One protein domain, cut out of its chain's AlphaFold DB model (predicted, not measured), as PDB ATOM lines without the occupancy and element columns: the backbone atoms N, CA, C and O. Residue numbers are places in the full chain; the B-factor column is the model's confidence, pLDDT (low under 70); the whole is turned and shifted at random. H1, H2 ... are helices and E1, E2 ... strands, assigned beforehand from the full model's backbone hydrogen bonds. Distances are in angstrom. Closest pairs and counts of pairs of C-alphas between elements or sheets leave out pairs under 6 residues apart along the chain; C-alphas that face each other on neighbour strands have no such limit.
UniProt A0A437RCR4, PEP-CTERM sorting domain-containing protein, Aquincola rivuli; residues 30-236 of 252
ATOM      1  N   VAL A  30      42.526  -5.321 121.830       50.22
ATOM      2  CA  VAL A  30      41.364  -5.190 122.714       50.22
ATOM      3  C   VAL A  30      41.146  -6.506 123.462       50.22
ATOM      4  O   VAL A  30      40.349  -7.368 123.100       50.22
ATOM      5  N   THR A  31      41.865  -6.675 124.564       49.66
ATOM      6  CA  THR A  31      41.677  -7.818 125.470       49.66
ATOM      7  C   THR A  31      40.559  -7.537 126.471       49.66
ATOM      8  O   THR A  31      40.845  -7.266 127.628       49.66
ATOM      9  N   GLY A  32      39.297  -7.571 126.046       48.34
ATOM     10  CA  GLY A  32      38.179  -7.425 126.982       48.34
ATOM     11  C   GLY A  32      37.933  -8.706 127.773       48.34
ATOM     12  O   GLY A  32      37.520  -9.694 127.206       48.34
ATOM     13  N   ASN A  33      38.146  -8.729 129.087       51.38
ATOM     14  CA  ASN A  33      37.683  -9.858 129.899       51.38
ATOM     15  C   ASN A  33      36.179  -9.711 130.155       51.38
ATOM     16  O   ASN A  33      35.802  -9.019 131.088       51.38
ATOM     17  N   TRP A  34      35.325 -10.309 129.332       58.09
ATOM     18  CA  TRP A  34      33.897 -10.394 129.639       58.09
ATOM     19  C   TRP A  34      33.708 -11.564 130.598       58.09
ATOM     20  O   TRP A  34      34.092 -12.653 130.235       58.09
ATOM     21  N   ASP A  35      33.173 -11.363 131.802       56.03
ATOM     22  CA  ASP A  35      32.922 -12.443 132.775       56.03
ATOM     23  C   ASP A  35      31.413 -12.625 133.078       56.03
ATOM     24  O   ASP A  35      30.959 -12.449 134.213       56.03
ATOM     25  N   PRO A  36      30.563 -12.893 132.065       65.88
ATOM     26  CA  PRO A  36      29.180 -13.269 132.305       65.88
ATOM     27  C   PRO A  36      29.061 -14.785 132.530       65.88
ATOM     28  O   PRO A  36      29.662 -15.615 131.836       65.88
ATOM     29  N   LYS A  37      28.198 -15.170 133.474       75.25
ATOM     30  CA  LYS A  37      27.795 -16.569 133.634       75.25
ATOM     31  C   LYS A  37      27.128 -17.055 132.338       75.25
ATOM     32  O   LYS A  37      26.420 -16.305 131.669       75.25
ATOM     33  N   LEU A  38      27.319 -18.315 131.957       83.44
ATOM     34  CA  LEU A  38      26.458 -18.913 130.938       83.44
ATOM     35  C   LEU A  38      25.078 -19.217 131.548       83.44
ATOM     36  O   LEU A  38      24.968 -19.403 132.765       83.44
ATOM     37  N   PRO A  39      24.010 -19.286 130.730       83.12
ATOM     38  CA  PRO A  39      22.685 -19.663 131.214       83.12
ATOM     39  C   PRO A  39      22.728 -20.953 132.037       83.12
ATOM     40  O   PRO A  39      23.553 -21.831 131.788       83.12
ATOM     41  N   SER A  40      21.809 -21.103 132.993       79.50
ATOM     42  CA  SER A  40      21.807 -22.231 133.939       79.50
ATOM     43  C   SER A  40      21.837 -23.617 133.280       79.50
ATOM     44  O   SER A  40      22.357 -24.554 133.882       79.50
ATOM     45  N   SER A  41      21.352 -23.749 132.039       81.75
ATOM     46  CA  SER A  41      21.432 -24.974 131.229       81.75
ATOM     47  C   SER A  41      22.863 -25.439 130.948       81.75
ATOM     48  O   SER A  41      23.103 -26.630 130.785       81.75
ATOM     49  N   PHE A  42      23.824 -24.518 130.913       86.50
ATOM     50  CA  PHE A  42      25.233 -24.843 130.729       86.50
ATOM     51  C   PHE A  42      25.852 -25.384 132.025       86.50
ATOM     52  O   PHE A  42      26.838 -26.112 131.971       86.50
ATOM     53  N   GLY A  43      25.245 -25.116 133.185       87.94
ATOM     54  CA  GLY A  43      25.747 -25.489 134.501       87.94
ATOM     55  C   GLY A  43      26.495 -24.340 135.170       87.94
ATOM     56  O   GLY A  43      26.030 -23.201 135.185       87.94
ATOM     57  N   ASN A  44      27.651 -24.643 135.757       88.62
ATOM     58  CA  ASN A  44      28.484 -23.666 136.455       88.62
ATOM     59  C   ASN A  44      29.673 -23.225 135.589       88.62
ATOM     60  O   ASN A  44      30.828 -23.351 135.992       88.62
ATOM     61  N   TYR A  45      29.376 -22.753 134.381       89.19
ATOM     62  CA  TYR A  45      30.374 -22.199 133.472       89.19
ATOM     63  C   TYR A  45      30.101 -20.723 133.216       89.19
ATOM     64  O   TYR A  45      28.955 -20.274 133.264       89.19
ATOM     65  N   GLY A  46      31.159 -19.994 132.900       87.38
ATOM     66  CA  GLY A  46      31.079 -18.709 132.224       87.38
ATOM     67  C   GLY A  46      32.016 -18.696 131.027       87.38
ATOM     68  O   GLY A  46      32.599 -19.725 130.661       87.38
ATOM     69  N   TRP A  47      32.132 -17.544 130.386       87.25
ATOM     70  CA  TRP A  47      33.044 -17.363 129.263       87.25
ATOM     71  C   TRP A  47      33.806 -16.058 129.397       87.25
ATOM     72  O   TRP A  47      33.282 -15.132 129.991       87.25
ATOM     73  N   THR A  48      35.015 -16.016 128.848       83.50
ATOM     74  CA  THR A  48      35.862 -14.833 128.660       83.50
ATOM     75  C   THR A  48      36.284 -14.749 127.205       83.50
ATOM     76  O   THR A  48      36.239 -15.764 126.509       83.50
ATOM     77  N   ALA A  49      36.695 -13.585 126.707       80.06
ATOM     78  CA  ALA A  49      37.240 -13.510 125.360       80.06
ATOM     79  C   ALA A  49      38.425 -12.556 125.242       80.06
ATOM     80  O   ALA A  49      38.708 -11.747 126.110       80.06
ATOM     81  N   THR A  50      39.159 -12.666 124.148       79.50
ATOM     82  CA  THR A  50      40.231 -11.749 123.781       79.50
ATOM     83  C   THR A  50      40.073 -11.420 122.304       79.50
ATOM     84  O   THR A  50      39.868 -12.314 121.485       79.50
ATOM     85  N   VAL A  51      40.123 -10.134 121.939       78.00
ATOM     86  CA  VAL A  51      39.935  -9.691 120.550       78.00
ATOM     87  C   VAL A  51      41.121  -8.831 120.125       78.00
ATOM     88  O   VAL A  51      41.334  -7.717 120.594       78.00
ATOM     89  N   ASN A  52      41.926  -9.331 119.196       77.69
ATOM     90  CA  ASN A  52      43.028  -8.553 118.642       77.69
ATOM     91  C   ASN A  52      42.519  -7.790 117.419       77.69
ATOM     92  O   ASN A  52      42.127  -8.405 116.423       77.69
ATOM     93  N   VAL A  53      42.545  -6.458 117.480       77.44
ATOM     94  CA  VAL A  53      42.161  -5.583 116.369       77.44
ATOM     95  C   VAL A  53      43.380  -4.784 115.912       77.44
ATOM     96  O   VAL A  53      44.214  -4.352 116.696       77.44
ATOM     97  N   SER A  54      43.517  -4.609 114.607       77.19
ATOM     98  CA  SER A  54      44.416  -3.616 114.037       77.19
ATOM     99  C   SER A  54      43.651  -2.321 113.853       77.19
ATOM    100  O   SER A  54      42.565  -2.350 113.271       77.19
ATOM    101  N   VAL A  55      44.240  -1.208 114.285       76.94
ATOM    102  CA  VAL A  55      43.678   0.131 114.105       76.94
ATOM    103  C   VAL A  55      44.641   0.967 113.266       76.94
ATOM    104  O   VAL A  55      45.862   0.885 113.404       76.94
ATOM    105  N   ASP A  56      44.100   1.714 112.316       75.75
ATOM    106  CA  ASP A  56      44.881   2.628 111.494       75.75
ATOM    107  C   ASP A  56      45.375   3.805 112.351       75.75
ATOM    108  O   ASP A  56      44.613   4.311 113.173       75.75
ATOM    109  N   PRO A  57      46.612   4.291 112.167       70.88
ATOM    110  CA  PRO A  57      47.147   5.441 112.909       70.88
ATOM    111  C   PRO A  57      46.307   6.709 112.806       70.88
ATOM    112  O   PRO A  57      46.350   7.557 113.697       70.88
ATOM    113  N   ALA A  58      45.559   6.865 111.716       75.19
ATOM    114  CA  ALA A  58      44.649   7.981 111.528       75.19
ATOM    115  C   ALA A  58      43.392   7.890 112.417       75.19
ATOM    116  O   ALA A  58      42.613   8.846 112.450       75.19
ATOM    117  N   CYS A  59      43.207   6.775 113.132       76.44
ATOM    118  CA  CYS A  59      42.183   6.542 114.142       76.44
ATOM    119  C   CYS A  59      42.832   6.296 115.513       76.44
ATOM    120  O   CYS A  59      43.421   5.247 115.761       76.44
ATOM    121  N   ALA A  60      42.693   7.240 116.443       72.94
ATOM    122  CA  ALA A  60      43.313   7.143 117.764       72.94
ATOM    123  C   ALA A  60      42.316   7.416 118.898       72.94
ATOM    124  O   ALA A  60      41.415   8.254 118.792       72.94
ATOM    125  N   VAL A  61      42.490   6.703 120.015       69.06
ATOM    126  CA  VAL A  61      41.683   6.901 121.228       69.06
ATOM    127  C   VAL A  61      41.951   8.295 121.795       69.06
ATOM    128  O   VAL A  61      43.096   8.736 121.867       69.06
ATOM    129  N   GLY A  62      40.890   9.001 122.192       64.19
ATOM    130  CA  GLY A  62      40.993  10.324 122.820       64.19
ATOM    131  C   GLY A  62      41.396  11.467 121.879       64.19
ATOM    132  O   GLY A  62      41.568  12.594 122.335       64.19
ATOM    133  N   THR A  63      41.524  11.208 120.576       67.44
ATOM    134  CA  THR A  63      41.775  12.256 119.580       67.44
ATOM    135  C   THR A  63      40.466  12.955 119.219       67.44
ATOM    136  O   THR A  63      39.470  12.297 118.926       67.44
ATOM    137  N   GLN A  64      40.456  14.292 119.231       64.81
ATOM    138  CA  GLN A  64      39.338  15.052 118.673       64.81
ATOM    139  C   GLN A  64      39.378  14.940 117.149       64.81
ATOM    140  O   GLN A  64      40.375  15.303 116.528       64.81
ATOM    141  N   ALA A  65      38.303  14.425 116.562       67.81
ATOM    142  CA  ALA A  65      38.192  14.203 115.130       67.81
ATOM    143  C   ALA A  65      36.782  14.541 114.635       67.81
ATOM    144  O   ALA A  65      35.833  14.603 115.419       67.81
ATOM    145  N   LEU A  66      36.655  14.734 113.322       64.12
ATOM    146  CA  LEU A  66      35.371  14.992 112.660       64.12
ATOM    147  C   LEU A  66      34.438  13.772 112.711       64.12
ATOM    148  O   LEU A  66      33.217  13.929 112.730       64.12
ATOM    149  N   THR A  67      35.012  12.568 112.777       70.94
ATOM    150  CA  THR A  67      34.280  11.302 112.844       70.94
ATOM    151  C   THR A  67      34.698  10.531 114.087       70.94
ATOM    152  O   THR A  67      35.886  10.279 114.303       70.94
ATOM    153  N   ILE A  68      33.716  10.141 114.903       73.69
ATOM    154  CA  ILE A  68      33.936   9.317 116.093       73.69
ATOM    155  C   ILE A  68      33.427   7.912 115.795       73.69
ATOM    156  O   ILE A  68      32.243   7.720 115.524       73.69
ATOM    157  N   VAL A  69      34.312   6.926 115.868       75.56
ATOM    158  CA  VAL A  69      33.987   5.520 115.628       75.56
ATOM    159  C   VAL A  69      33.923   4.774 116.947       75.56
ATOM    160  O   VAL A  69      34.862   4.854 117.732       75.56
ATOM    161  N   ASN A  70      32.845   4.025 117.181       74.56
ATOM    162  CA  ASN A  70      32.754   3.141 118.339       74.56
ATOM    163  C   ASN A  70      33.034   1.697 117.950       74.56
ATOM    164  O   ASN A  70      32.366   1.145 117.073       74.56
ATOM    165  N   LEU A  71      34.012   1.106 118.626       74.62
ATOM    166  CA  LEU A  71      34.427  -0.272 118.445       74.62
ATOM    167  C   LEU A  71      34.667  -0.906 119.817       74.62
ATOM    168  O   LEU A  71      35.461  -0.394 120.603       74.62
ATOM    169  N   LEU A  72      34.001  -2.034 120.087       71.31
ATOM    170  CA  LEU A  72      34.156  -2.809 121.326       71.31
ATOM    171  C   LEU A  72      33.923  -1.971 122.603       71.31
ATOM    172  O   LEU A  72      34.575  -2.179 123.625       71.31
ATOM    173  N   GLY A  73      33.027  -0.979 122.530       70.12
ATOM    174  CA  GLY A  73      32.745  -0.047 123.625       70.12
ATOM    175  C   GLY A  73      33.714   1.137 123.755       70.12
ATOM    176  O   GLY A  73      33.588   1.895 124.717       70.12
ATOM    177  N   PHE A  74      34.644   1.331 122.811       70.44
ATOM    178  CA  PHE A  74      35.595   2.454 122.785       70.44
ATOM    179  C   PHE A  74      35.325   3.422 121.657       70.44
ATOM    180  O   PHE A  74      35.086   3.002 120.531       70.44
ATOM    181  N   SER A  75      35.491   4.709 121.948       75.88
ATOM    182  CA  SER A  75      35.441   5.774 120.954       75.88
ATOM    183  C   SER A  75      36.839   6.101 120.417       75.88
ATOM    184  O   SER A  75      37.740   6.497 121.161       75.88
ATOM    185  N   PHE A  76      36.997   5.977 119.104       76.94
ATOM    186  CA  PHE A  76      38.180   6.350 118.338       76.94
ATOM    187  C   PHE A  76      37.869   7.605 117.526       76.94
ATOM    188  O   PHE A  76      36.866   7.652 116.813       76.94
ATOM    189  N   GLY A  77      38.724   8.620 117.616       78.62
ATOM    190  CA  GLY A  77      38.661   9.763 116.712       78.62
ATOM    191  C   GLY A  77      39.389   9.427 115.419       78.62
ATOM    192  O   GLY A  77      40.584   9.141 115.463       78.62
ATOM    193  N   CYS A  78      38.683   9.457 114.288       76.38
ATOM    194  CA  CYS A  78      39.221   9.128 112.971       76.38
ATOM    195  C   CYS A  78      39.286  10.363 112.067       76.38
ATOM    196  O   CYS A  78      38.277  11.021 111.820       76.38
ATOM    197  N   ASN A  79      40.473  10.641 111.524       74.94
ATOM    198  CA  ASN A  79      40.711  11.736 110.574       74.94
ATOM    199  C   ASN A  79      40.602  11.293 109.102       74.94
ATOM    200  O   ASN A  79      41.101  11.973 108.207       74.94
ATOM    201  N   THR A  80      39.971  10.146 108.839       68.06
ATOM    202  CA  THR A  80      39.774   9.588 107.495       68.06
ATOM    203  C   THR A  80      38.301   9.626 107.102       68.06
ATOM    204  O   THR A  80      37.416   9.485 107.942       68.06
ATOM    205  N   ALA A  81      38.029   9.789 105.804       61.25
ATOM    206  CA  ALA A  81      36.662   9.797 105.277       61.25
ATOM    207  C   ALA A  81      36.002   8.400 105.267       61.25
ATOM    208  O   ALA A  81      34.787   8.298 105.141       61.25
ATOM    209  N   THR A  82      36.787   7.322 105.390       66.44
ATOM    210  CA  THR A  82      36.320   5.926 105.307       66.44
ATOM    211  C   THR A  82      36.791   5.115 106.518       66.44
ATOM    212  O   THR A  82      37.773   4.373 106.432       66.44
ATOM    213  N   PRO A  83      36.111   5.226 107.671       66.44
ATOM    214  CA  PRO A  83      36.518   4.535 108.893       66.44
ATOM    215  C   PRO A  83      36.431   3.002 108.809       66.44
ATOM    216  O   PRO A  83      37.084   2.324 109.591       66.44
ATOM    217  N   THR A  84      35.689   2.424 107.857       66.31
ATOM    218  CA  THR A  84      35.545   0.961 107.699       66.31
ATOM    219  C   THR A  84      36.863   0.239 107.421       66.31
ATOM    220  O   THR A  84      37.056  -0.880 107.887       66.31
ATOM    221  N   THR A  85      37.790   0.868 106.697       71.56
ATOM    222  CA  THR A  85      39.103   0.279 106.381       71.56
ATOM    223  C   THR A  85      40.126   0.497 107.488       71.56
ATOM    224  O   THR A  85      41.202  -0.098 107.450       71.56
ATOM    225  N   ALA A  86      39.809   1.352 108.462       75.12
ATOM    226  CA  ALA A  86      40.713   1.701 109.545       75.12
ATOM    227  C   ALA A  86      40.763   0.639 110.652       75.12
ATOM    228  O   ALA A  86      41.664   0.670 111.483       75.12
ATOM    229  N   PHE A  87      39.822  -0.305 110.670       77.94
ATOM    230  CA  PHE A  87      39.746  -1.356 111.679       77.94
ATOM    231  C   PHE A  87      39.777  -2.724 111.014       77.94
ATOM    232  O   PHE A  87      39.168  -2.947 109.969       77.94
ATOM    233  N   ARG A  88      40.481  -3.676 111.625       78.81
ATOM    234  CA  ARG A  88      40.582  -5.040 111.090       78.81
ATOM    235  C   ARG A  88      40.771  -6.044 112.212       78.81
ATOM    236  O   ARG A  88      41.774  -5.989 112.918       78.81
ATOM    237  N   ILE A  89      39.855  -7.000 112.344       80.44
ATOM    238  CA  ILE A  89      40.014  -8.094 113.310       80.44
ATOM    239  C   ILE A  89      41.168  -8.989 112.850       80.44
ATOM    240  O   ILE A  89      41.239  -9.393 111.687       80.44
ATOM    241  N   LEU A  90      42.102  -9.264 113.757       78.44
ATOM    242  CA  LEU A  90      43.233 -10.166 113.538       78.44
ATOM    243  C   LEU A  90      42.922 -11.560 114.078       78.44
ATOM    244  O   LEU A  90      43.191 -12.557 113.412       78.44
ATOM    245  N   SER A  91      42.336 -11.623 115.272       80.69
ATOM    246  CA  SER A  91      41.846 -12.854 115.883       80.69
ATOM    247  C   SER A  91      40.846 -12.535 116.988       80.69
ATOM    248  O   SER A  91      40.925 -11.469 117.602       80.69
ATOM    249  N   ALA A  92      39.969 -13.486 117.289       83.56
ATOM    250  CA  ALA A  92      39.236 -13.501 118.544       83.56
ATOM    251  C   ALA A  92      39.273 -14.909 119.149       83.56
ATOM    252  O   ALA A  92      39.096 -15.900 118.443       83.56
ATOM    253  N   GLU A  93      39.524 -15.010 120.448       87.12
ATOM    254  CA  GLU A  93      39.476 -16.274 121.183       87.12
ATOM    255  C   GLU A  93      38.480 -16.137 122.332       87.12
ATOM    256  O   GLU A  93      38.426 -15.097 122.977       87.12
ATOM    257  N   VAL A  94      37.676 -17.168 122.574       88.62
ATOM    258  CA  VAL A  94      36.720 -17.231 123.686       88.62
ATOM    259  C   VAL A  94      37.092 -18.426 124.552       88.62
ATOM    260  O   VAL A  94      37.120 -19.549 124.063       88.62
ATOM    261  N   GLY A  95      37.375 -18.201 125.829       90.00
ATOM    262  CA  GLY A  95      37.620 -19.252 126.809       90.00
ATOM    263  C   GLY A  95      36.346 -19.553 127.582       90.00
ATOM    264  O   GLY A  95      35.810 -18.664 128.237       90.00
ATOM    265  N   ILE A  96      35.872 -20.793 127.549       91.56
ATOM    266  CA  ILE A  96      34.829 -21.272 128.461       91.56
ATOM    267  C   ILE A  96      35.525 -21.757 129.727       91.56
ATOM    268  O   ILE A  96      36.458 -22.557 129.639       91.56
ATOM    269  N   TYR A  97      35.099 -21.297 130.898       89.56
ATOM    270  CA  TYR A  97      35.749 -21.622 132.167       89.56
ATOM    271  C   TYR A  97      34.743 -22.091 133.216       89.56
ATOM    272  O   TYR A  97      33.560 -21.748 133.179       89.56
ATOM    273  N   ASN A  98      35.211 -22.896 134.170       90.19
ATOM    274  CA  ASN A  98      34.405 -23.304 135.318       90.19
ATOM    275  C   ASN A  98      34.296 -22.142 136.312       90.19
ATOM    276  O   ASN A  98      35.302 -21.691 136.855       90.19
ATOM    277  N   TYR A  99      33.071 -21.705 136.589       84.44
ATOM    278  CA  TYR A  99      32.778 -20.503 137.369       84.44
ATOM    279  C   TYR A  99      33.177 -20.603 138.850       84.44
ATOM    280  O   TYR A  99      33.352 -19.595 139.523       84.44
ATOM    281  N   SER A 100      33.347 -21.815 139.385       86.88
ATOM    282  CA  SER A 100      33.823 -22.007 140.763       86.88
ATOM    283  C   SER A 100      35.341 -21.996 140.877       86.88
ATOM    284  O   SER A 100      35.859 -21.625 141.925       86.88
ATOM    285  N   THR A 101      36.055 -22.445 139.844       88.81
ATOM    286  CA  THR A 101      37.519 -22.575 139.889       88.81
ATOM    287  C   THR A 101      38.242 -21.508 139.083       88.81
ATOM    288  O   THR A 101      39.452 -21.372 139.237       88.81
ATOM    289  N   ASN A 102      37.529 -20.758 138.238       85.38
ATOM    290  CA  ASN A 102      38.097 -19.781 137.314       85.38
ATOM    291  C   ASN A 102      39.130 -20.406 136.362       85.38
ATOM    292  O   ASN A 102      40.075 -19.747 135.950       85.38
ATOM    293  N   VAL A 103      38.974 -21.689 136.018       89.56
ATOM    294  CA  VAL A 103      39.876 -22.415 135.107       89.56
ATOM    295  C   VAL A 103      39.202 -22.609 133.756       89.56
ATOM    296  O   VAL A 103      38.088 -23.136 133.700       89.56
ATOM    297  N   ILE A 104      39.887 -22.221 132.681       91.00
ATOM    298  CA  ILE A 104      39.456 -22.442 131.299       91.00
ATOM    299  C   ILE A 104      39.427 -23.945 131.014       91.00
ATOM    300  O   ILE A 104      40.412 -24.656 131.206       91.00
ATOM    301  N   VAL A 105      38.284 -24.423 130.538       93.62
ATOM    302  CA  VAL A 105      38.022 -25.824 130.188       93.62
ATOM    303  C   VAL A 105      37.858 -26.035 128.684       93.62
ATOM    304  O   VAL A 105      37.995 -27.163 128.223       93.62
ATOM    305  N   ASP A 106      37.589 -24.973 127.922       94.81
ATOM    306  CA  ASP A 106      37.483 -25.011 126.461       94.81
ATOM    307  C   ASP A 106      37.902 -23.668 125.856       94.81
ATOM    308  O   ASP A 106      37.759 -22.628 126.502       94.81
ATOM    309  N   VAL A 107      38.403 -23.675 124.620       93.19
ATOM    310  CA  VAL A 107      38.795 -22.453 123.901       93.19
ATOM    311  C   VAL A 107      38.256 -22.489 122.476       93.19
ATOM    312  O   VAL A 107      38.678 -23.300 121.653       93.19
ATOM    313  N   LEU A 108      37.370 -21.549 122.165       92.94
ATOM    314  CA  LEU A 108      36.812 -21.324 120.839       92.94
ATOM    315  C   LEU A 108      37.684 -20.302 120.108       92.94
ATOM    316  O   LEU A 108      37.984 -19.234 120.647       92.94
ATOM    317  N   ARG A 109      38.102 -20.612 118.880       91.69
ATOM    318  CA  ARG A 109      39.048 -19.777 118.129       91.69
ATOM    319  C   ARG A 109      38.416 -19.274 116.845       91.69
ATOM    320  O   ARG A 109      38.225 -20.027 115.896       91.69
ATOM    321  N   PHE A 110      38.155 -17.978 116.802       88.19
ATOM    322  CA  PHE A 110      37.627 -17.289 115.636       88.19
ATOM    323  C   PHE A 110      38.792 -16.639 114.894       88.19
ATOM    324  O   PHE A 110      39.498 -15.762 115.408       88.19
ATOM    325  N   ASN A 111      39.039 -17.114 113.676       81.06
ATOM    326  CA  ASN A 111      40.099 -16.560 112.851       81.06
ATOM    327  C   ASN A 111      39.634 -15.236 112.220       81.06
ATOM    328  O   ASN A 111      38.462 -14.873 112.264       81.06
ATOM    329  N   ARG A 112      40.560 -14.498 111.609       75.88
ATOM    330  CA  ARG A 112      40.237 -13.245 110.919       75.88
ATOM    331  C   ARG A 112      39.133 -13.385 109.864       75.88
ATOM    332  O   ARG A 112      38.318 -12.483 109.725       75.88
ATOM    333  N   ASN A 113      39.141 -14.480 109.113       80.94
ATOM    334  CA  ASN A 113      38.173 -14.725 108.047       80.94
ATOM    335  C   ASN A 113      36.803 -15.136 108.599       80.94
ATOM    336  O   ASN A 113      35.840 -15.140 107.845       80.94
ATOM    337  N   SER A 114      36.718 -15.451 109.896       78.44
ATOM    338  CA  SER A 114      35.460 -15.751 110.566       78.44
ATOM    339  C   SER A 114      34.567 -14.528 110.700       78.44
ATOM    340  O   SER A 114      33.384 -14.714 110.921       78.44
ATOM    341  N   PHE A 115      35.095 -13.307 110.588       79.69
ATOM    342  CA  PHE A 115      34.305 -12.083 110.688       79.69
ATOM    343  C   PHE A 115      34.144 -11.430 109.318       79.69
ATOM    344  O   PHE A 115      35.096 -11.344 108.539       79.69
ATOM    345  N   GLY A 116      32.935 -10.934 109.050       68.94
ATOM    346  CA  GLY A 116      32.678 -10.081 107.895       68.94
ATOM    347  C   GLY A 116      33.395  -8.733 108.001       68.94
ATOM    348  O   GLY A 116      33.963  -8.379 109.037       68.94
ATOM    349  N   GLU A 117      33.349  -7.955 106.921       66.50
ATOM    350  CA  GLU A 117      33.826  -6.576 106.960       66.50
ATOM    351  C   GLU A 117      33.042  -5.752 107.985       66.50
ATOM    352  O   GLU A 117      31.867  -5.995 108.269       66.50
ATOM    353  N   PHE A 118      33.722  -4.762 108.549       70.69
ATOM    354  CA  PHE A 118      33.124  -3.810 109.461       70.69
ATOM    355  C   PHE A 118      32.112  -2.931 108.726       70.69
ATOM    356  O   PHE A 118      32.465  -2.220 107.785       70.69
ATOM    357  N   ILE A 119      30.862  -2.946 109.184       66.69
ATOM    358  CA  ILE A 119      29.799  -2.098 108.649       66.69
ATOM    359  C   ILE A 119      29.678  -0.870 109.548       66.69
ATOM    360  O   ILE A 119      29.576  -0.996 110.769       66.69
ATOM    361  N   VAL A 120      29.692   0.319 108.945       66.75
ATOM    362  CA  VAL A 120      29.411   1.578 109.644       66.75
ATOM    363  C   VAL A 120      27.905   1.800 109.671       66.75
ATOM    364  O   VAL A 120      27.286   2.033 108.636       66.75
ATOM    365  N   GLY A 121      27.320   1.756 110.863       63.69
ATOM    366  CA  GLY A 121      26.027   2.371 111.131       63.69
ATOM    367  C   GLY A 121      26.236   3.837 111.492       63.69
ATOM    368  O   GLY A 121      26.950   4.137 112.448       63.69
ATOM    369  N   GLU A 122      25.642   4.758 110.739       60.66
ATOM    370  CA  GLU A 122      25.650   6.176 111.101       60.66
ATOM    371  C   GLU A 122      24.615   6.443 112.195       60.66
ATOM    372  O   GLU A 122      23.415   6.239 112.011       60.66
ATOM    373  N   LEU A 123      25.079   6.932 113.340       59.72
ATOM    374  CA  LEU A 123      24.249   7.532 114.370       59.72
ATOM    375  C   LEU A 123      24.456   9.048 114.302       59.72
ATOM    376  O   LEU A 123      25.446   9.586 114.804       59.72
ATOM    377  N   GLN A 124      23.522   9.750 113.659       55.28
ATOM    378  CA  GLN A 124      23.483  11.210 113.716       55.28
ATOM    379  C   GLN A 124      22.947  11.654 115.077       55.28
ATOM    380  O   GLN A 124      21.769  11.469 115.389       55.28
ATOM    381  N   LEU A 125      23.796  12.291 115.882       55.25
ATOM    382  CA  LEU A 125      23.378  12.948 117.119       55.25
ATOM    383  C   LEU A 125      22.788  14.342 116.826       55.25
ATOM    384  O   LEU A 125      23.316  15.367 117.244       55.25
ATOM    385  N   GLY A 126      21.671  14.386 116.097       47.50
ATOM    386  CA  GLY A 126      20.942  15.625 115.813       47.50
ATOM    387  C   GLY A 126      21.651  16.594 114.845       47.50
ATOM    388  O   GLY A 126      22.702  16.277 114.294       47.50
ATOM    389  N   PRO A 127      21.077  17.793 114.616       47.53
ATOM    390  CA  PRO A 127      21.451  18.673 113.498       47.53
ATOM    391  C   PRO A 127      22.852  19.302 113.587       47.53
ATOM    392  O   PRO A 127      23.327  19.823 112.586       47.53
ATOM    393  N   ASN A 128      23.515  19.241 114.751       51.69
ATOM    394  CA  ASN A 128      24.854  19.800 114.995       51.69
ATOM    395  C   ASN A 128      25.800  18.821 115.730       51.69
ATOM    396  O   ASN A 128      26.851  19.239 116.217       51.69
ATOM    397  N   GLY A 129      25.418  17.551 115.899       50.19
ATOM    398  CA  GLY A 129      26.246  16.568 116.604       50.19
ATOM    399  C   GLY A 129      27.342  15.983 115.718       50.19
ATOM    400  O   GLY A 129      27.206  15.921 114.499       50.19
ATOM    401  N   SER A 130      28.430  15.517 116.335       53.31
ATOM    402  CA  SER A 130      29.413  14.676 115.652       53.31
ATOM    403  C   SER A 130      28.739  13.398 115.137       53.31
ATOM    404  O   SER A 130      27.896  12.808 115.819       53.31
ATOM    405  N   ILE A 131      29.103  12.964 113.927       53.53
ATOM    406  CA  ILE A 131      28.658  11.671 113.401       53.53
ATOM    407  C   ILE A 131      29.327  10.596 114.256       53.53
ATOM    408  O   ILE A 131      30.555  10.455 114.247       53.53
ATOM    409  N   MET A 132      28.516   9.860 115.014       55.50
ATOM    410  CA  MET A 132      28.962   8.649 115.683       55.50
ATOM    411  C   MET A 132      28.757   7.494 114.715       55.50
ATOM    412  O   MET A 132      27.633   7.116 114.405       55.50
ATOM    413  N   SER A 133      29.843   6.921 114.227       61.31
ATOM    414  CA  SER A 133      29.797   5.704 113.431       61.31
ATOM    415  C   SER A 133      29.927   4.512 114.371       61.31
ATOM    416  O   SER A 133      30.955   4.340 115.028       61.31
ATOM    417  N   LEU A 134      28.888   3.688 114.479       61.22
ATOM    418  CA  LEU A 134      29.003   2.397 115.149       61.22
ATOM    419  C   LEU A 134      29.549   1.399 114.143       61.22
ATOM    420  O   LEU A 134      28.912   1.136 113.125       61.22
ATOM    421  N   VAL A 135      30.720   0.844 114.424       64.25
ATOM    422  CA  VAL A 135      31.335  -0.139 113.545       64.25
ATOM    423  C   VAL A 135      31.065  -1.530 114.103       64.25
ATOM    424  O   VAL A 135      31.501  -1.866 115.200       64.25
ATOM    425  N   THR A 136      30.291  -2.323 113.362       63.97
ATOM    426  CA  THR A 136      29.898  -3.687 113.746       63.97
ATOM    427  C   THR A 136      30.149  -4.622 112.563       63.97
ATOM    428  O   THR A 136      29.616  -4.372 111.479       63.97
ATOM    429  N   PRO A 137      30.982  -5.665 112.704       68.12
ATOM    430  CA  PRO A 137      31.079  -6.713 111.703       68.12
ATOM    431  C   PRO A 137      29.851  -7.628 111.800       68.12
ATOM    432  O   PRO A 137      29.128  -7.624 112.797       68.12
ATOM    433  N   ALA A 138      29.622  -8.441 110.773       74.12
ATOM    434  CA  ALA A 138      28.693  -9.561 110.897       74.12
ATOM    435  C   ALA A 138      29.146 -10.538 112.002       74.12
ATOM    436  O   ALA A 138      30.336 -10.605 112.325       74.12
ATOM    437  N   ASP A 139      28.195 -11.319 112.529       81.94
ATOM    438  CA  ASP A 139      28.477 -12.444 113.426       81.94
ATOM    439  C   ASP A 139      29.599 -13.320 112.869       81.94
ATOM    440  O   ASP A 139      29.679 -13.543 111.657       81.94
ATOM    441  N   SER A 140      30.415 -13.870 113.765       88.19
ATOM    442  CA  SER A 140      31.455 -14.795 113.353       88.19
ATOM    443  C   SER A 140      30.895 -16.061 112.686       88.19
ATOM    444  O   SER A 140      29.747 -16.465 112.913       88.19
ATOM    445  N   ASP A 141      31.765 -16.786 111.987       88.69
ATOM    446  CA  ASP A 141      31.561 -18.202 111.681       88.69
ATOM    447  C   ASP A 141      31.304 -19.032 112.948       88.69
ATOM    448  O   ASP A 141      31.617 -18.633 114.077       88.69
ATOM    449  N   ILE A 142      30.739 -20.221 112.742       91.00
ATOM    450  CA  ILE A 142      30.415 -21.167 113.809       91.00
ATOM    451  C   ILE A 142      31.694 -21.814 114.356       91.00
ATOM    452  O   ILE A 142      32.559 -22.237 113.590       91.00
ATOM    453  N   GLN A 143      31.783 -21.929 115.680       93.19
ATOM    454  CA  GLN A 143      32.782 -22.723 116.397       93.19
ATOM    455  C   GLN A 143      32.083 -23.687 117.359       93.19
ATOM    456  O   GLN A 143      31.336 -23.246 118.229       93.19
ATOM    457  N   GLY A 144      32.316 -24.990 117.213       92.12
ATOM    458  CA  GLY A 144      31.759 -26.002 118.113       92.12
ATOM    459  C   GLY A 144      32.579 -26.140 119.395       92.12
ATOM    460  O   GLY A 144      33.811 -26.112 119.344       92.12
ATOM    461  N   SER A 145      31.916 -26.323 120.538       92.88
ATOM    462  CA  SER A 145      32.596 -26.665 121.791       92.88
ATOM    463  C   SER A 145      33.164 -28.081 121.766       92.88
ATOM    464  O   SER A 145      32.552 -29.020 121.250       92.88
ATOM    465  N   SER A 146      34.309 -28.267 122.419       92.12
ATOM    466  CA  SER A 146      34.891 -29.592 122.647       92.12
ATOM    467  C   SER A 146      34.242 -30.315 123.839       92.12
ATOM    468  O   SER A 146      34.198 -31.554 123.875       92.12
ATOM    469  N   ILE A 147      33.668 -29.553 124.774       92.25
ATOM    470  CA  ILE A 147      33.054 -30.059 126.008       92.25
ATOM    471  C   ILE A 147      31.555 -30.343 125.869       92.25
ATOM    472  O   ILE A 147      30.864 -29.765 125.029       92.25
ATOM    473  N   VAL A 148      31.067 -31.239 126.730       93.62
ATOM    474  CA  VAL A 148      29.639 -31.499 126.960       93.62
ATOM    475  C   VAL A 148      29.216 -30.739 128.216       93.62
ATOM    476  O   VAL A 148      29.889 -30.822 129.245       93.62
ATOM    477  N   PHE A 149      28.119 -29.995 128.131       92.81
ATOM    478  CA  PHE A 149      27.630 -29.161 129.226       92.81
ATOM    479  C   PHE A 149      26.722 -29.932 130.191       92.81
ATOM    480  O   PHE A 149      26.445 -31.117 130.000       92.81
ATOM    481  N   ALA A 150      26.277 -29.270 131.266       89.50
ATOM    482  CA  ALA A 150      25.504 -29.905 132.336       89.50
ATOM    483  C   ALA A 150      24.175 -30.527 131.870       89.50
ATOM    484  O   ALA A 150      23.682 -31.459 132.501       89.50
ATOM    485  N   ASP A 151      23.609 -30.044 130.766       90.12
ATOM    486  CA  ASP A 151      22.409 -30.603 130.146       90.12
ATOM    487  C   ASP A 151      22.677 -31.821 129.239       90.12
ATOM    488  O   ASP A 151      21.737 -32.375 128.669       90.12
ATOM    489  N   GLY A 152      23.936 -32.252 129.113       91.31
ATOM    490  CA  GLY A 152      24.347 -33.411 128.322       91.31
ATOM    491  C   GLY A 152      24.575 -33.124 126.837       91.31
ATOM    492  O   GLY A 152      24.830 -34.063 126.081       91.31
ATOM    493  N   PHE A 153      24.514 -31.860 126.401       92.94
ATOM    494  CA  PHE A 153      24.677 -31.486 124.994       92.94
ATOM    495  C   PHE A 153      25.976 -30.715 124.725       92.94
ATOM    496  O   PHE A 153      26.581 -30.116 125.616       92.94
ATOM    497  N   ARG A 154      26.397 -30.736 123.456       94.56
ATOM    498  CA  ARG A 154      27.410 -29.831 122.893       94.56
ATOM    499  C   ARG A 154      26.734 -28.638 122.231       94.56
ATOM    500  O   ARG A 154      25.559 -28.718 121.861       94.56
ATOM    501  N   TYR A 155      27.478 -27.549 122.077       94.00
ATOM    502  CA  TYR A 155      26.955 -26.313 121.515       94.00
ATOM    503  C   TYR A 155      27.884 -25.745 120.442       94.00
ATOM    504  O   TYR A 155      29.104 -25.757 120.570       94.00
ATOM    505  N   ASP A 156      27.260 -25.214 119.402       94.69
ATOM    506  CA  ASP A 156      27.842 -24.322 118.416       94.69
ATOM    507  C   ASP A 156      27.783 -22.888 118.931       94.69
ATOM    508  O   ASP A 156      26.751 -22.445 119.446       94.69
ATOM    509  N   PHE A 157      28.849 -22.131 118.711       93.00
ATOM    510  CA  PHE A 157      28.977 -20.750 119.143       93.00
ATOM    511  C   PHE A 157      29.288 -19.811 117.983       93.00
ATOM    512  O   PHE A 157      29.972 -20.173 117.026       93.00
ATOM    513  N   ARG A 158      28.810 -18.575 118.105       92.75
ATOM    514  CA  ARG A 158      29.229 -17.428 117.300       92.75
ATOM    515  C   ARG A 158      29.572 -16.273 118.221       92.75
ATOM    516  O   ARG A 158      28.912 -16.076 119.241       92.75
ATOM    517  N   LEU A 159      30.577 -15.501 117.844       88.62
ATOM    518  CA  LEU A 159      30.921 -14.256 118.501       88.62
ATOM    519  C   LEU A 159      30.361 -13.098 117.679       88.62
ATOM    520  O   LEU A 159      30.706 -12.917 116.513       88.62
ATOM    521  N   ASP A 160      29.485 -12.325 118.300       85.81
ATOM    522  CA  ASP A 160      28.998 -11.057 117.778       85.81
ATOM    523  C   ASP A 160      29.808  -9.943 118.447       85.81
ATOM    524  O   ASP A 160      29.982  -9.934 119.667       85.81
ATOM    525  N   LEU A 161      30.352  -9.034 117.644       80.12
ATOM    526  CA  LEU A 161      31.180  -7.918 118.092       80.12
ATOM    527  C   LEU A 161      30.464  -6.613 117.748       80.12
ATOM    528  O   LEU A 161      30.949  -5.864 116.895       80.12
ATOM    529  N   PRO A 162      29.306  -6.317 118.370       70.94
ATOM    530  CA  PRO A 162      28.668  -5.033 118.144       70.94
ATOM    531  C   PRO A 162      29.672  -3.943 118.519       70.94
ATOM    532  O   PRO A 162      30.540  -4.167 119.360       70.94
ATOM    533  N   GLY A 163      29.557  -2.732 117.975       66.94
ATOM    534  CA  GLY A 163      30.438  -1.627 118.388       66.94
ATOM    535  C   GLY A 163      30.358  -1.261 119.896       66.94
ATOM    536  O   GLY A 163      30.996  -0.305 120.330       66.94
ATOM    537  N   ALA A 164      29.594  -2.028 120.686       72.50
ATOM    538  CA  ALA A 164      29.533  -2.101 122.145       72.50
ATOM    539  C   ALA A 164      30.194  -3.405 122.678       72.50
ATOM    540  O   ALA A 164      31.210  -3.842 122.151       72.50
ATOM    541  N   ASP A 165      29.659  -4.022 123.739       73.81
ATOM    542  CA  ASP A 165      30.211  -5.269 124.288       73.81
ATOM    543  C   ASP A 165      29.983  -6.472 123.357       73.81
ATOM    544  O   ASP A 165      28.847  -6.689 122.919       73.81
ATOM    545  N   PRO A 166      31.011  -7.306 123.132       78.31
ATOM    546  CA  PRO A 166      30.885  -8.635 122.558       78.31
ATOM    547  C   PRO A 166      29.785  -9.478 123.181       78.31
ATOM    548  O   PRO A 166      29.581  -9.504 124.395       78.31
ATOM    549  N   LYS A 167      29.098 -10.214 122.317       84.62
ATOM    550  CA  LYS A 167      28.005 -11.105 122.673       84.62
ATOM    551  C   LYS A 167      28.328 -12.500 122.178       84.62
ATOM    552  O   LYS A 167      28.501 -12.725 120.981       84.62
ATOM    553  N   LEU A 168      28.354 -13.451 123.103       88.19
ATOM    554  CA  LEU A 168      28.437 -14.855 122.749       88.19
ATOM    555  C   LEU A 168      27.037 -15.367 122.401       88.19
ATOM    556  O   LEU A 168      26.099 -15.264 123.193       88.19
ATOM    557  N   LYS A 169      26.895 -15.912 121.199       91.69
ATOM    558  CA  LYS A 169      25.678 -16.548 120.707       91.69
ATOM    559  C   LYS A 169      25.896 -18.050 120.669       91.69
ATOM    560  O   LYS A 169      26.971 -18.496 120.284       91.69
ATOM    561  N   TYR A 170      24.890 -18.829 121.041       92.44
ATOM    562  CA  TYR A 170      24.990 -20.282 121.110       92.44
ATOM    563  C   TYR A 170      23.776 -20.973 120.498       92.44
ATOM    564  O   TYR A 170      22.671 -20.430 120.442       92.44
ATOM    565  N   ARG A 171      23.980 -22.207 120.060       94.00
ATOM    566  CA  ARG A 171      22.943 -23.120 119.585       94.00
ATOM    567  C   ARG A 171      23.394 -24.544 119.875       94.00
ATOM    568  O   ARG A 171      24.589 -24.795 119.914       94.00
ATOM    569  N   ARG A 172      22.472 -25.482 120.094       93.31
ATOM    570  CA  ARG A 172      22.866 -26.894 120.228       93.31
ATOM    571  C   ARG A 172      23.599 -27.363 118.973       93.31
ATOM    572  O   ARG A 172      23.187 -27.025 117.862       93.31
ATOM    573  N   ASP A 173      24.651 -28.143 119.180       90.88
ATOM    574  CA  ASP A 173      25.359 -28.841 118.111       90.88
ATOM    575  C   ASP A 173      24.362 -29.709 117.322       90.88
ATOM    576  O   ASP A 173      23.426 -30.284 117.891       90.88
ATOM    577  N   ASN A 174      24.534 -29.757 116.003       86.75
ATOM    578  CA  ASN A 174      23.666 -30.445 115.045       86.75
ATOM    579  C   ASN A 174      22.196 -29.991 115.054       86.75
ATOM    580  O   ASN A 174      21.333 -30.667 114.487       86.75
ATOM    581  N   ALA A 175      21.876 -28.848 115.671       89.38
ATOM    582  CA  ALA A 175      20.559 -28.253 115.506       89.38
ATOM    583  C   ALA A 175      20.309 -27.917 114.028       89.38
ATOM    584  O   ALA A 175      21.230 -27.589 113.275       89.38
ATOM    585  N   SER A 176      19.038 -27.963 113.622       89.38
ATOM    586  CA  SER A 176      18.627 -27.561 112.276       89.38
ATOM    587  C   SER A 176      19.186 -26.180 111.926       89.38
ATOM    588  O   SER A 176      19.226 -25.283 112.770       89.38
ATOM    589  N   PHE A 177      19.558 -25.973 110.660       84.00
ATOM    590  CA  PHE A 177      20.037 -24.671 110.191       84.00
ATOM    591  C   PHE A 177      19.003 -23.548 110.404       84.00
ATOM    592  O   PHE A 177      19.389 -22.389 110.522       84.00
ATOM    593  N   LEU A 178      17.712 -23.902 110.489       89.06
ATOM    594  CA  LEU A 178      16.601 -22.989 110.779       89.06
ATOM    595  C   LEU A 178      16.504 -22.599 112.257       89.06
ATOM    596  O   LEU A 178      15.828 -21.627 112.587       89.06
ATOM    597  N   THR A 179      17.137 -23.351 113.158       90.38
ATOM    598  CA  THR A 179      17.167 -23.001 114.575       90.38
ATOM    599  C   THR A 179      18.097 -21.796 114.751       90.38
ATOM    600  O   THR A 179      19.288 -21.901 114.427       90.38
ATOM    601  N   PRO A 180      17.585 -20.652 115.239       91.31
ATOM    602  CA  PRO A 180      18.397 -19.461 115.426       91.31
ATOM    603  C   PRO A 180      19.403 -19.662 116.562       91.31
ATOM    604  O   PRO A 180      19.222 -20.508 117.439       91.31
ATOM    605  N   PHE A 181      20.462 -18.857 116.549       92.31
ATOM    606  CA  PHE A 181      21.352 -18.748 117.695       92.31
ATOM    607  C   PHE A 181      20.709 -17.882 118.783       92.31
ATOM    608  O   PHE A 181      20.106 -16.847 118.492       92.31
ATOM    609  N   THR A 182      20.890 -18.284 120.036       91.06
ATOM    610  CA  THR A 182      20.457 -17.541 121.219       91.06
ATOM    611  C   THR A 182      21.626 -16.741 121.775       91.06
ATOM    612  O   THR A 182      22.719 -17.272 121.954       91.06
ATOM    613  N   THR A 183      21.408 -15.464 122.074       89.19
ATOM    614  CA  THR A 183      22.416 -14.607 122.713       89.19
ATOM    615  C   THR A 183      22.522 -14.923 124.206       89.19
ATOM    616  O   THR A 183      21.503 -14.998 124.890       89.19
ATOM    617  N   ALA A 184      23.738 -15.066 124.733       84.50
ATOM    618  CA  ALA A 184      23.980 -15.080 126.173       84.50
ATOM    619  C   ALA A 184      23.703 -13.678 126.748       84.50
ATOM    620  O   ALA A 184      24.301 -12.697 126.310       84.50
ATOM    621  N   THR A 185      22.756 -13.575 127.680       73.50
ATOM    622  CA  THR A 185      22.208 -12.292 128.164       73.50
ATOM    623  C   THR A 185      22.793 -11.809 129.484       73.50
ATOM    624  O   THR A 185      22.425 -10.732 129.944       73.50
ATOM    625  N   GLU A 186      23.648 -12.606 130.121       73.50
ATOM    626  CA  GLU A 186      24.231 -12.244 131.410       73.50
ATOM    627  C   GLU A 186      25.158 -11.019 131.255       73.50
ATOM    628  O   GLU A 186      25.881 -10.914 130.257       73.50
ATOM    629  N   PRO A 187      25.101 -10.052 132.187       66.38
ATOM    630  CA  PRO A 187      25.794  -8.780 132.051       66.38
ATOM    631  C   PRO A 187      27.307  -8.941 132.192       66.38
ATOM    632  O   PRO A 187      27.809  -9.762 132.955       66.38
ATOM    633  N   VAL A 188      28.034  -8.083 131.484       65.44
ATOM    634  CA  VAL A 188      29.491  -7.984 131.564       65.44
ATOM    635  C   VAL A 188      29.883  -7.379 132.915       65.44
ATOM    636  O   VAL A 188      29.540  -6.234 133.203       65.44
ATOM    637  N   THR A 189      30.596  -8.144 133.741       58.97
ATOM    638  CA  THR A 189      30.982  -7.761 135.112       58.97
ATOM    639  C   THR A 189      32.331  -7.046 135.185       58.97
ATOM    640  O   THR A 189      32.525  -6.186 136.043       58.97
ATOM    641  N   GLU A 190      33.247  -7.339 134.264       60.28
ATOM    642  CA  GLU A 190      34.550  -6.691 134.167       60.28
ATOM    643  C   GLU A 190      34.821  -6.247 132.727       60.28
ATOM    644  O   GLU A 190      34.336  -6.827 131.761       60.28
ATOM    645  N   ARG A 191      35.569  -5.154 132.580       59.41
ATOM    646  CA  ARG A 191      36.039  -4.659 131.291       59.41
ATOM    647  C   ARG A 191      37.465  -4.148 131.471       59.41
ATOM    648  O   ARG A 191      37.681  -3.154 132.162       59.41
ATOM    649  N   ARG A 192      38.446  -4.814 130.867       57.06
ATOM    650  CA  ARG A 192      39.847  -4.357 130.836       57.06
ATOM    651  C   ARG A 192      40.307  -4.244 129.398       57.06
ATOM    652  O   ARG A 192      39.830  -4.981 128.556       57.06
ATOM    653  N   PHE A 193      41.196  -3.297 129.116       58.09
ATOM    654  CA  PHE A 193      41.674  -3.020 127.764       58.09
ATOM    655  C   PHE A 193      43.117  -2.542 127.831       58.09
ATOM    656  O   PHE A 193      43.475  -1.787 128.735       58.09
ATOM    657  N   VAL A 194      43.937  -2.964 126.870       56.84
ATOM    658  CA  VAL A 194      45.312  -2.482 126.717       56.84
ATOM    659  C   VAL A 194      45.523  -2.122 125.258       56.84
ATOM    660  O   VAL A 194      45.803  -2.981 124.435       56.84
ATOM    661  N   VAL A 195      45.393  -0.835 124.946       55.69
ATOM    662  CA  VAL A 195      45.679  -0.317 123.609       55.69
ATOM    663  C   VAL A 195      47.187  -0.098 123.489       55.69
ATOM    664  O   VAL A 195      47.719   0.861 124.045       55.69
ATOM    665  N   ASP A 196      47.879  -0.990 122.782       56.59
ATOM    666  CA  ASP A 196      49.281  -0.782 122.411       56.59
ATOM    667  C   ASP A 196      49.365   0.044 121.120       56.59
ATOM    668  O   ASP A 196      49.110  -0.442 120.020       56.59
ATOM    669  N   THR A 197      49.717   1.320 121.255       53.34
ATOM    670  CA  THR A 197      49.919   2.237 120.122       53.34
ATOM    671  C   THR A 197      51.364   2.266 119.617       53.34
ATOM    672  O   THR A 197      51.688   3.045 118.723       53.34
ATOM    673  N   THR A 198      52.256   1.452 120.194       49.44
ATOM    674  CA  THR A 198      53.704   1.485 119.921       49.44
ATOM    675  C   THR A 198      54.175   0.388 118.967       49.44
ATOM    676  O   THR A 198      55.281   0.476 118.427       49.44
ATOM    677  N   SER A 199      53.345  -0.630 118.721       50.06
ATOM    678  CA  SER A 199      53.667  -1.733 117.812       50.06
ATOM    679  C   SER A 199      53.577  -1.318 116.344       50.06
ATOM    680  O   SER A 199      52.496  -1.059 115.833       50.06
ATOM    681  N   THR A 200      54.696  -1.384 115.619       50.00
ATOM    682  CA  THR A 200      54.782  -1.065 114.181       50.00
ATOM    683  C   THR A 200      54.094  -2.079 113.258       50.00
ATOM    684  O   THR A 200      54.072  -1.883 112.041       50.00
ATOM    685  N   ALA A 201      53.538  -3.168 113.801       52.28
ATOM    686  CA  ALA A 201      52.875  -4.208 113.027       52.28
ATOM    687  C   ALA A 201      51.588  -4.711 113.695       52.28
ATOM    688  O   ALA A 201      51.527  -4.961 114.899       52.28
ATOM    689  N   ALA A 202      50.574  -4.942 112.861       58.03
ATOM    690  CA  ALA A 202      49.340  -5.625 113.226       58.03
ATOM    691  C   ALA A 202      49.606  -7.120 113.448       58.03
ATOM    692  O   ALA A 202      49.623  -7.903 112.495       58.03
ATOM    693  N   GLN A 203      49.844  -7.518 114.697       55.28
ATOM    694  CA  GLN A 203      50.164  -8.899 115.063       55.28
ATOM    695  C   GLN A 203      49.278  -9.391 116.209       55.28
ATOM    696  O   GLN A 203      48.835  -8.617 117.053       55.28
ATOM    697  N   VAL A 204      49.024 -10.702 116.236       57.12
ATOM    698  CA  VAL A 204      48.384 -11.361 117.381       57.12
ATOM    699  C   VAL A 204      49.410 -11.438 118.506       57.12
ATOM    700  O   VAL A 204      50.461 -12.059 118.339       57.12
ATOM    701  N   VAL A 205      49.115 -10.826 119.651       60.34
ATOM    702  CA  VAL A 205      50.018 -10.860 120.803       60.34
ATOM    703  C   VAL A 205      49.926 -12.211 121.497       60.34
ATOM    704  O   VAL A 205      48.851 -12.664 121.866       60.34
ATOM    705  N   ALA A 206      51.067 -12.871 121.698       57.38
ATOM    706  CA  ALA A 206      51.100 -14.199 122.311       57.38
ATOM    707  C   ALA A 206      50.453 -14.224 123.709       57.38
ATOM    708  O   ALA A 206      49.780 -15.189 124.049       57.38
ATOM    709  N   ALA A 207      50.588 -13.137 124.477       61.34
ATOM    710  CA  ALA A 207      49.989 -12.988 125.804       61.34
ATOM    711  C   ALA A 207      48.451 -12.856 125.802       61.34
ATOM    712  O   ALA A 207      47.852 -12.896 126.872       61.34
ATOM    713  N   THR A 208      47.808 -12.691 124.639       65.50
ATOM    714  CA  THR A 208      46.339 -12.633 124.527       65.50
ATOM    715  C   THR A 208      45.716 -13.955 124.090       65.50
ATOM    716  O   THR A 208      44.494 -14.027 123.958       65.50
ATOM    717  N   ARG A 209      46.524 -15.002 123.881       75.88
ATOM    718  CA  ARG A 209      46.015 -16.350 123.614       75.88
ATOM    719  C   ARG A 209      45.475 -16.989 124.885       75.88
ATOM    720  O   ARG A 209      46.093 -16.890 125.942       75.88
ATOM    721  N   LEU A 210      44.346 -17.671 124.743       83.12
ATOM    722  CA  LEU A 210      43.717 -18.453 125.795       83.12
ATOM    723  C   LEU A 210      44.095 -19.930 125.650       83.12
ATOM    724  O   LEU A 210      44.105 -20.495 124.545       83.12
ATOM    725  N   GLU A 211      44.383 -20.560 126.787       87.50
ATOM    726  CA  GLU A 211      44.750 -21.974 126.865       87.50
ATOM    727  C   GLU A 211      43.875 -22.736 127.865       87.50
ATOM    728  O   GLU A 211      43.499 -22.229 128.921       87.50
ATOM    729  N   ILE A 212      43.554 -23.990 127.538       90.00
ATOM    730  CA  ILE A 212      42.852 -24.888 128.463       90.00
ATOM    731  C   ILE A 212      43.749 -25.137 129.680       90.00
ATOM    732  O   ILE A 212      44.941 -25.402 129.543       90.00
ATOM    733  N   GLY A 213      43.173 -25.065 130.879       87.75
ATOM    734  CA  GLY A 213      43.890 -25.172 132.149       87.75
ATOM    735  C   GLY A 213      44.431 -23.841 132.672       87.75
ATOM    736  O   GLY A 213      44.832 -23.771 133.834       87.75
ATOM    737  N   GLN A 214      44.399 -22.772 131.869       85.75
ATOM    738  CA  GLN A 214      44.717 -21.428 132.337       85.75
ATOM    739  C   GLN A 214      43.649 -20.958 133.327       85.75
ATOM    740  O   GLN A 214      42.449 -21.044 133.065       85.75
ATOM    741  N   THR A 215      44.077 -20.417 134.462       82.88
ATOM    742  CA  THR A 215      43.191 -19.653 135.339       82.88
ATOM    743  C   THR A 215      42.977 -18.257 134.761       82.88
ATOM    744  O   THR A 215      43.948 -17.573 134.424       82.88
ATOM    745  N   ILE A 216      41.728 -17.802 134.682       76.06
ATOM    746  CA  ILE A 216      41.412 -16.395 134.405       76.06
ATOM    747  C   ILE A 216      41.877 -15.565 135.608       76.06
ATOM    748  O   ILE A 216      41.170 -15.395 136.597       76.06
ATOM    749  N   PHE A 217      43.125 -15.096 135.559       61.72
ATOM    750  CA  PHE A 217      43.617 -14.061 136.457       61.72
ATOM    751  C   PHE A 217      43.211 -12.697 135.903       61.72
ATOM    752  O   PHE A 217      43.444 -12.403 134.730       61.72
ATOM    753  N   ALA A 218      42.685 -11.836 136.775       48.91
ATOM    754  CA  ALA A 218      42.664 -10.402 136.539       48.91
ATOM    755  C   ALA A 218      44.095  -9.949 136.202       48.91
ATOM    756  O   ALA A 218      45.004 -10.085 137.022       48.91
ATOM    757  N   VAL A 219      44.299  -9.468 134.973       40.00
ATOM    758  CA  VAL A 219      45.599  -9.004 134.465       40.00
ATOM    759  C   VAL A 219      46.230  -8.064 135.498       40.00
ATOM    760  O   VAL A 219      45.575  -7.082 135.859       40.00
ATOM    761  N   PRO A 220      47.460  -8.312 135.986       37.06
ATOM    762  CA  PRO A 220      48.134  -7.370 136.865       37.06
ATOM    763  C   PRO A 220      48.181  -6.015 136.158       37.06
ATOM    764  O   PRO A 220      48.657  -5.928 135.026       37.06
ATOM    765  N   GLU A 221      47.646  -4.967 136.790       33.00
ATOM    766  CA  GLU A 221      47.685  -3.610 136.243       33.00
ATOM    767  C   GLU A 221      49.113  -3.288 135.773       33.00
ATOM    768  O   GLU A 221      50.063  -3.713 136.439       33.00
ATOM    769  N   PRO A 222      49.320  -2.518 134.693       42.41
ATOM    770  CA  PRO A 222      50.662  -2.174 134.214       42.41
ATOM    771  C   PRO A 222      51.597  -1.647 135.323       42.41
ATOM    772  O   PRO A 222      52.802  -1.898 135.305       42.41
ATOM    773  N   GLY A 223      51.041  -0.985 136.348       41.62
ATOM    774  CA  GLY A 223      51.779  -0.526 137.529       41.62
ATOM    775  C   GLY A 223      52.219  -1.630 138.502       41.62
ATOM    776  O   GLY A 223      53.236  -1.486 139.177       41.62
ATOM    777  N   SER A 224      51.512  -2.757 138.560       43.22
ATOM    778  CA  SER A 224      51.811  -3.870 139.472       43.22
ATOM    779  C   SER A 224      53.003  -4.721 139.013       43.22
ATOM    780  O   SER A 224      53.781  -5.175 139.851       43.22
ATOM    781  N   LEU A 225      53.239  -4.841 137.699       48.84
ATOM    782  CA  LEU A 225      54.471  -5.419 137.141       48.84
ATOM    783  C   LEU A 225      55.684  -4.523 137.411       48.84
ATOM    784  O   LEU A 225      56.745  -5.025 137.780       48.84
ATOM    785  N   ALA A 226      55.522  -3.202 137.299       51.25
ATOM    786  CA  ALA A 226      56.569  -2.248 137.658       51.25
ATOM    787  C   ALA A 226      56.912  -2.319 139.157       51.25
ATOM    788  O   ALA A 226      58.088  -2.311 139.508       51.25
ATOM    789  N   LEU A 227      55.910  -2.469 140.030       53.50
ATOM    790  CA  LEU A 227      56.090  -2.678 141.473       53.50
ATOM    791  C   LEU A 227      56.729  -4.030 141.806       53.50
ATOM    792  O   LEU A 227      57.621  -4.079 142.649       53.50
ATOM    793  N   ALA A 228      56.333  -5.110 141.132       52.09
ATOM    794  CA  ALA A 228      56.941  -6.428 141.309       52.09
ATOM    795  C   ALA A 228      58.412  -6.436 140.856       52.09
ATOM    796  O   ALA A 228      59.278  -6.950 141.564       52.09
ATOM    797  N   LEU A 229      58.720  -5.796 139.725       56.22
ATOM    798  CA  LEU A 229      60.092  -5.626 139.241       56.22
ATOM    799  C   LEU A 229      60.913  -4.693 140.147       56.22
ATOM    800  O   LEU A 229      62.084  -4.974 140.397       56.22
ATOM    801  N   LEU A 230      60.312  -3.638 140.708       53.94
ATOM    802  CA  LEU A 230      60.939  -2.786 141.728       53.94
ATOM    803  C   LEU A 230      61.218  -3.553 143.024       53.94
ATOM    804  O   LEU A 230      62.292  -3.394 143.602       53.94
ATOM    805  N   ALA A 231      60.296  -4.410 143.462       54.69
ATOM    806  CA  ALA A 231      60.465  -5.243 144.647       54.69
ATOM    807  C   ALA A 231      61.578  -6.289 144.450       54.69
ATOM    808  O   ALA A 231      62.422  -6.460 145.333       54.69
ATOM    809  N   LEU A 232      61.657  -6.923 143.273       58.91
ATOM    810  CA  LEU A 232      62.771  -7.813 142.924       58.91
ATOM    811  C   LEU A 232      64.102  -7.054 142.783       58.91
ATOM    812  O   LEU A 232      65.139  -7.540 143.243       58.91
ATOM    813  N   GLY A 233      64.090  -5.849 142.211       55.62
ATOM    814  CA  GLY A 233      65.265  -4.981 142.122       55.62
ATOM    815  C   GLY A 233      65.791  -4.562 143.498       55.62
ATOM    816  O   GLY A 233      66.993  -4.639 143.759       55.62
ATOM    817  N   ALA A 234      64.895  -4.204 144.422       55.75
ATOM    818  CA  ALA A 234      65.238  -3.867 145.800       55.75
ATOM    819  C   ALA A 234      65.800  -5.076 146.573       55.75
ATOM    820  O   ALA A 234      66.790  -4.937 147.297       55.75
ATOM    821  N   ALA A 235      65.240  -6.273 146.369       54.91
ATOM    822  CA  ALA A 235      65.747  -7.509 146.962       54.91
ATOM    823  C   ALA A 235      67.153  -7.878 146.441       54.91
ATOM    824  O   ALA A 235      68.028  -8.254 147.226       54.91
ATOM    825  N   GLY A 236      67.414  -7.693 145.142       52.38
ATOM    826  CA  GLY A 236      68.734  -7.915 144.540       52.38
ATOM    827  C   GLY A 236      69.814  -6.957 145.061       52.38
ATOM    828  O   GLY A 236      70.950  -7.366 145.313       52.38
TER     829      GLY A 236
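AT A GLANCE: This is residues 30 to 236 of the 252 residues of the protein "PEP-CTERM sorting domain-containing protein" of Aquincola rivuli (UniProt A0A437RCR4). The body has two strand-built lobes, set end to end: one is a strongly twisted sheet E2, E4, E3, E8, E7 with the short helix H1 on it, the other a long antiparallel sheet E1, E5, E6 with the hairpin E9 and E10 set loosely over one face. A long unnamed stretch, residues 173 to 221, passes round the second lobe and leads to H2, whose residues 229 to 236 stick out as a free arm. The printed part has 207 residues, with named elements in the order E1 E2 E3 E4 H1 E5 E6 E7 E8 E9 E10 H2; under half of the residues are in them, and the class is mixed, helices and strands. The five-strand sheet is mixed; the whole is compact, with a radius of gyration of the C-alphas of 18.8 A and spans of 62 by 53 by 29 A.

IN THESE COORDINATES: Begin with the largest sheet: E2 is residues 59 to 61, E4 74 to 78, E3 67 to 71, E8 131 to 137 and E7 118 to 124, with E8 18.6 A and E7 18.3 A long. H1 is residues 83 to 86. Find C-alpha 45 at (30.374, -22.199, 133.472); from there E1 runs 32.4 A to residue 55. E5, residues 87 to 98, is 32.7 A long and bends by 57 degrees at residue 90; E6, residues 103 to 111, is 23.0 A long and bends by 57 degrees at residue 106. E9 is residues 155 to 160 and E10 167 to 172. H2, residues 222 to 236, runs 21.6 A to C-alpha 236 at (68.734, -7.915, 144.540).

HOW THE PARTS SIT: In the largest sheet, look at the parallel pair E3 and E8, with N 70 and O 133 at 2.9 A. The hairpin E3 and E4 has N 69 and O 76 at 2.8 A, E2 and E4 are antiparallel with N 60 and O 77 at 3.0 A, and the hairpin E7 and E8 has N 121 and O 134 at 2.8 A. H1 is on this sheet at a height of 5.8 A, over none of its strands. E1 and E5 are antiparallel, with N 50 and O 93 at 2.8 A; the hairpin E5 and E6 has N 94 and O 108 at 2.8 A. In the hairpin E9 and E10, N 158 and O 169 are 2.9 A apart; E5 and E9 are near each other. H2 has 10 of 11 O i to N i+4 pairs within hydrogen-bond range, and H1 is too short for such a pair.

THE WHOLE: The C-alphas farthest apart, of Leu 178 and Gly 236, are 63.9 A apart. The printed part has no cut; the links E8 to E9 and E10 to H2 are long. Confidence is under 70 in 82 residues, among them 119 to 137, 187 to 208 and 217 to 236.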